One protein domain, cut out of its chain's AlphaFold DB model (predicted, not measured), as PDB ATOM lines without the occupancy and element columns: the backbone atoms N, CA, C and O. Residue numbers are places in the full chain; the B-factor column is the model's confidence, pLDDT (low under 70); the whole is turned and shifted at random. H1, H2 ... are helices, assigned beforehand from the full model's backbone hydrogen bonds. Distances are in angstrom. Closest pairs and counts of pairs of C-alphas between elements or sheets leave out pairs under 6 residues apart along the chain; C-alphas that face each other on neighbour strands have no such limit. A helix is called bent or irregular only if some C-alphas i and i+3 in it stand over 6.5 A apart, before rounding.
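What this domain is: This is residues 11 to 53 of the 54 residues of an uncharacterized protein of Desertihabitans brevis (UniProt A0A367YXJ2). What shape appears? Helices H1 and H3 meet near their first residues and spread as a V; the chain crosses its open end through short H2, near H3. What is printed? The 43 residues have three named helices, H1, H2, H3 in order, no named strand: all helix, compact, radius of gyration of the C-alphas 10.0 A, spans 24 by 22 by 15 A.

How they stand to each other: Which helices touch? H1, residues 11 to 22, and H3, residues 40 to 51, touch only at their ends, through residues 12 to 13 and 40 to 41; their closest C-alphas, of Leu 13 and Ser 41, are 6.1 A apart. They run the same way at a steep tilt of 40 degrees. Where is the short helix? H2, residues 29 to 32, is close to H3 but not clearly touching: their closest C-alphas, of Trp 31 and Leu 48, are 6.9 A apart. H1 and H2 are apart. What do the backbones show? Every O i to N i+4 pair is within hydrogen-bond range in H1, 4 of 8 in H3; H2 is too short for one.

Where its parts are: Where are the ends? H1 begins at C-alpha 11 (-51.997, 19.566, -34.028) and is 16.3 A long; H3, 19.5 A, ends at C-alpha 51 (-30.055, 17.729, -40.292). Is any irregular? H2 only just: C-alphas 29 and 32 are 6.6 A apart.

The domain as a whole: Is it continuous? The printed part has no cut, and both links are short. Where is confidence low? Residue 53 is under 70.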
ATOM      1  N   ALA A  11     -51.350  20.767 -33.498       92.25
ATOM      2  CA  ALA A  11     -51.997  19.566 -34.028       92.25
ATOM      3  C   ALA A  11     -51.493  19.207 -35.440       92.25
ATOM      4  O   ALA A  11     -51.155  18.053 -35.695       92.25
ATOM      5  N   GLU A  12     -51.345  20.200 -36.321       89.75
ATOM      6  CA  GLU A  12     -50.816  20.011 -37.683       89.75
ATOM      7  C   GLU A  12     -49.338  19.574 -37.679       89.75
ATOM      8  O   GLU A  12     -48.910  18.712 -38.458       89.75
ATOM      9  N   LEU A  13     -48.543  20.106 -36.742       93.12
ATOM     10  CA  LEU A  13     -47.151  19.688 -36.549       93.12
ATOM     11  C   LEU A  13     -47.063  18.240 -36.057       93.12
ATOM     12  O   LEU A  13     -46.254  17.460 -36.557       93.12
ATOM     13  N   LEU A  14     -47.926  17.856 -35.115       94.31
ATOM     14  CA  LEU A  14     -47.983  16.489 -34.607       94.31
ATOM     15  C   LEU A  14     -48.404  15.503 -35.701       94.31
ATOM     16  O   LEU A  14     -47.833  14.414 -35.800       94.31
ATOM     17  N   HIS A  15     -49.366  15.886 -36.541       93.06
ATOM     18  CA  HIS A  15     -49.819  15.066 -37.657       93.06
ATOM     19  C   HIS A  15     -48.688  14.803 -38.662       93.06
ATOM     20  O   HIS A  15     -48.362  13.647 -38.943       93.06
ATOM     21  N   SER A  16     -48.022  15.864 -39.132       92.88
ATOM     22  CA  SER A  16     -46.883  15.742 -40.054       92.88
ATOM     23  C   SER A  16     -45.713  14.947 -39.451       92.88
ATOM     24  O   SER A  16     -45.157  14.078 -40.127       92.88
ATOM     25  N   ALA A  17     -45.393  15.149 -38.166       93.62
ATOM     26  CA  ALA A  17     -44.371  14.369 -37.462       93.62
ATOM     27  C   ALA A  17     -44.722  12.881 -37.361       93.62
ATOM     28  O   ALA A  17     -43.859  12.027 -37.545       93.62
ATOM     29  N   THR A  18     -45.989  12.565 -37.088       94.75
ATOM     30  CA  THR A  18     -46.460  11.180 -36.986       94.75
ATOM     31  C   THR A  18     -46.288  10.462 -38.320       94.75
ATOM     32  O   THR A  18     -45.743   9.362 -38.345       94.75
ATOM     33  N   ILE A  19     -46.671  11.103 -39.429       94.25
ATOM     34  CA  ILE A  19     -46.475  10.550 -40.777       94.25
ATOM     35  C   ILE A  19     -44.986  10.336 -41.060       94.25
ATOM     36  O   ILE A  19     -44.607   9.265 -41.527       94.25
ATOM     37  N   ALA A  20     -44.137  11.322 -40.759       92.69
ATOM     38  CA  ALA A  20     -42.702  11.219 -41.008       92.69
ATOM     39  C   ALA A  20     -42.041  10.091 -40.193       92.69
ATOM     40  O   ALA A  20     -41.208   9.361 -40.724       92.69
ATOM     41  N   ILE A  21     -42.426   9.930 -38.922       93.38
ATOM     42  CA  ILE A  21     -41.858   8.920 -38.019       93.38
ATOM     43  C   ILE A  21     -42.380   7.521 -38.356       93.38
ATOM     44  O   ILE A  21     -41.581   6.606 -38.525       93.38
ATOM     45  N   VAL A  22     -43.701   7.345 -38.461       96.25
ATOM     46  CA  VAL A  22     -44.316   6.034 -38.742       96.25
ATOM     47  C   VAL A  22     -44.003   5.572 -40.164       96.25
ATOM     48  O   VAL A  22     -43.823   4.382 -40.396       96.25
ATOM     49  N   GLY A  23     -43.907   6.506 -41.112       93.88
ATOM     50  CA  GLY A  23     -43.492   6.226 -42.484       93.88
ATOM     51  C   GLY A  23     -41.981   6.077 -42.669       93.88
ATOM     52  O   GLY A  23     -41.553   5.962 -43.815       93.88
ATOM     53  N   GLU A  24     -41.191   6.134 -41.588       93.00
ATOM     54  CA  GLU A  24     -39.722   6.059 -41.599       93.00
ATOM     55  C   GLU A  24     -39.093   6.948 -42.687       93.00
ATOM     56  O   GLU A  24     -38.182   6.550 -43.414       93.00
ATOM     57  N   VAL A  25     -39.617   8.169 -42.832       91.12
ATOM     58  CA  VAL A  25     -39.209   9.086 -43.895       91.12
ATOM     59  C   VAL A  25     -37.760   9.524 -43.641       91.12
ATOM     60  O   VAL A  25     -37.492  10.163 -42.620       91.12
ATOM     61  N   PRO A  26     -36.816   9.222 -44.551       87.88
ATOM     62  CA  PRO A  26     -35.414   9.573 -44.353       87.88
ATOM     63  C   PRO A  26     -35.222  11.093 -44.442       87.88
ATOM     64  O   PRO A  26     -35.931  11.761 -45.190       87.88
ATOM     65  N   ILE A  27     -34.301  11.657 -43.654       83.25
ATOM     66  CA  ILE A  27     -34.228  13.107 -43.374       83.25
ATOM     67  C   ILE A  27     -33.849  13.986 -44.579       83.25
ATOM     68  O   ILE A  27     -34.156  15.176 -44.594       83.25
ATOM     69  N   ASP A  28     -33.254  13.397 -45.613       80.69
ATOM     70  CA  ASP A  28     -32.956  14.020 -46.909       80.69
ATOM     71  C   ASP A  28     -34.197  14.141 -47.817       80.69
ATOM     72  O   ASP A  28     -34.268  14.988 -48.710       80.69
ATOM     73  N   ARG A  29     -35.221  13.311 -47.589       83.44
ATOM     74  CA  ARG A  29     -36.442  13.260 -48.404       83.44
ATOM     75  C   ARG A  29     -37.424  14.426 -48.181       83.44
ATOM     76  O   ARG A  29     -37.975  14.892 -49.184       83.44
ATOM     77  N   PRO A  30     -37.667  14.922 -46.950       79.31
ATOM     78  CA  PRO A  30     -38.600  16.018 -46.704       79.31
ATOM     79  C   PRO A  30     -38.167  17.359 -47.299       79.31
ATOM     80  O   PRO A  30     -38.988  18.263 -47.353       79.31
ATOM     81  N   TRP A  31     -36.953  17.497 -47.840       79.31
ATOM     82  CA  TRP A  31     -36.522  18.727 -48.520       79.31
ATOM     83  C   TRP A  31     -37.429  19.142 -49.694       79.31
ATOM     84  O   TRP A  31     -37.498  20.311 -50.063       79.31
ATOM     85  N   ARG A  32     -38.154  18.185 -50.287       78.94
ATOM     86  CA  ARG A  32     -39.151  18.456 -51.339       78.94
ATOM     87  C   ARG A  32     -40.569  18.678 -50.811       78.94
ATOM     88  O   ARG A  32     -41.447  19.038 -51.590       78.94
ATOM     89  N   ALA A  33     -40.810  18.448 -49.524       85.94
ATOM     90  CA  ALA A  33     -42.089  18.719 -48.887       85.94
ATOM     91  C   ALA A  33     -42.134  20.198 -48.487       85.94
ATOM     92  O   ALA A  33     -41.797  20.566 -47.366       85.94
ATOM     93  N   VAL A  34     -42.509  21.049 -49.443       84.44
ATOM     94  CA  VAL A  34     -42.645  22.488 -49.206       84.44
ATOM     95  C   VAL A  34     -43.888  22.726 -48.341       84.44
ATOM     96  O   VAL A  34     -44.986  22.363 -48.770       84.44
ATOM     97  N   PRO A  35     -43.755  23.304 -47.134       86.62
ATOM     98  CA  PRO A  35     -44.911  23.668 -46.330       86.62
ATOM     99  C   PRO A  35     -45.711  24.777 -47.024       86.62
ATOM    100  O   PRO A  35     -45.147  25.676 -47.649       86.62
ATOM    101  N   SER A  36     -47.038  24.722 -46.917       86.94
ATOM    102  CA  SER A  36     -47.916  25.760 -47.463       86.94
ATOM    103  C   SER A  36     -47.693  27.086 -46.735       86.94
ATOM    104  O   SER A  36     -47.744  27.127 -45.507       86.94
ATOM    105  N   HIS A  37     -47.496  28.177 -47.474       81.00
ATOM    106  CA  HIS A  37     -47.409  29.518 -46.896       81.00
ATOM    107  C   HIS A  37     -48.786  30.208 -46.899       81.00
ATOM    108  O   HIS A  37     -49.450  30.179 -47.942       81.00
ATOM    109  N   PRO A  38     -49.209  30.884 -45.811       86.00
ATOM    110  CA  PRO A  38     -48.616  30.921 -44.467       86.00
ATOM    111  C   PRO A  38     -49.188  29.812 -43.561       86.00
ATOM    112  O   PRO A  38     -50.402  29.738 -43.367       86.00
ATOM    113  N   THR A  39     -48.337  28.962 -42.969       87.69
ATOM    114  CA  THR A  39     -48.766  27.955 -41.972       87.69
ATOM    115  C   THR A  39     -47.704  27.696 -40.907       87.69
ATOM    116  O   THR A  39     -46.514  27.913 -41.117       87.69
ATOM    117  N   ILE A  40     -48.125  27.147 -39.762       89.31
ATOM    118  CA  ILE A  40     -47.213  26.755 -38.676       89.31
ATOM    119  C   ILE A  40     -46.191  25.684 -39.109       89.31
ATOM    120  O   ILE A  40     -45.106  25.593 -38.536       89.31
ATOM    121  N   SER A  41     -46.498  24.911 -40.156       88.81
ATOM    122  CA  SER A  41     -45.630  23.866 -40.712       88.81
ATOM    123  C   SER A  41     -44.308  24.396 -41.279       88.81
ATOM    124  O   SER A  41     -43.376  23.617 -41.466       88.81
ATOM    125  N   GLU A  42     -44.169  25.709 -41.482       91.38
ATOM    126  CA  GLU A  42     -42.888  26.348 -41.817       91.38
ATOM    127  C   GLU A  42     -41.799  26.110 -40.753       91.38
ATOM    128  O   GLU A  42     -40.608  26.161 -41.068       91.38
ATOM    129  N   VAL A  43     -42.180  25.751 -39.517       90.62
ATOM    130  CA  VAL A  43     -41.254  25.323 -38.450       90.62
ATOM    131  C   VAL A  43     -40.292  24.223 -38.904       90.62
ATOM    132  O   VAL A  43     -39.154  24.196 -38.434       90.62
ATOM    133  N   TRP A  44     -40.703  23.345 -39.824       88.88
ATOM    134  CA  TRP A  44     -39.881  22.232 -40.304       88.88
ATOM    135  C   TRP A  44     -38.670  22.651 -41.136       88.88
ATOM    136  O   TRP A  44     -37.713  21.882 -41.223       88.88
ATOM    137  N   LEU A  45     -38.653  23.864 -41.692       89.19
ATOM    138  CA  LEU A  45     -37.540  24.324 -42.525       89.19
ATOM    139  C   LEU A  45     -36.225  24.373 -41.733       89.19
ATOM    140  O   LEU A  45     -35.222  23.820 -42.175       89.19
ATOM    141  N   ARG A  46     -36.237  24.929 -40.513       87.69
ATOM    142  CA  ARG A  46     -35.008  25.077 -39.707       87.69
ATOM    143  C   ARG A  46     -34.383  23.743 -39.265       87.69
ATOM    144  O   ARG A  46     -33.166  23.588 -39.385       87.69
ATOM    145  N   PRO A  47     -35.146  22.751 -38.769       83.81
ATOM    146  CA  PRO A  47     -34.613  21.413 -38.530       83.81
ATOM    147  C   PRO A  47     -34.054  20.760 -39.800       83.81
ATOM    148  O   PRO A  47     -32.970  20.184 -39.749       83.81
ATOM    149  N   LEU A  48     -34.742  20.867 -40.941       84.00
ATOM    150  CA  LEU A  48     -34.279  20.259 -42.196       84.00
ATOM    151  C   LEU A  48     -32.988  20.903 -42.718       84.00
ATOM    152  O   LEU A  48     -32.122  20.194 -43.219       84.00
ATOM    153  N   GLU A  49     -32.800  22.207 -42.519       83.12
ATOM    154  CA  GLU A  49     -31.520  22.884 -42.776       83.12
ATOM    155  C   GLU A  49     -30.379  22.354 -41.895       83.12
ATOM    156  O   GLU A  49     -29.233  22.300 -42.336       83.12
ATOM    157  N   THR A  50     -30.686  21.965 -40.653       82.81
ATOM    158  CA  THR A  50     -29.694  21.500 -39.670       82.81
ATOM    159  C   THR A  50     -29.289  20.043 -39.898       82.81
ATOM    160  O   THR A  50     -28.123  19.697 -39.730       82.81
ATOM    161  N   TYR A  51     -30.245  19.184 -40.264       78.06
ATOM    162  CA  TYR A  51     -30.055  17.729 -40.292       78.06
ATOM    163  C   TYR A  51     -30.090  17.102 -41.694       78.06
ATOM    164  O   TYR A  51     -29.662  15.962 -41.845       78.06
ATOM    165  N   GLY A  52     -30.631  17.800 -42.697       70.44
ATOM    166  CA  GLY A  52     -30.915  17.255 -44.031       70.44
ATOM    167  C   GLY A  52     -30.166  17.933 -45.181       70.44
ATOM    168  O   GLY A  52     -30.419  17.604 -46.339       70.44
ATOM    169  N   ARG A  53     -29.259  18.878 -44.898       64.69
ATOM    170  CA  ARG A  53     -28.376  19.451 -45.922       64.69
ATOM    171  C   ARG A  53     -27.333  18.391 -46.326       64.69
ATOM    172  O   ARG A  53     -26.693  17.862 -45.418       64.69
TER     173      ARG A  53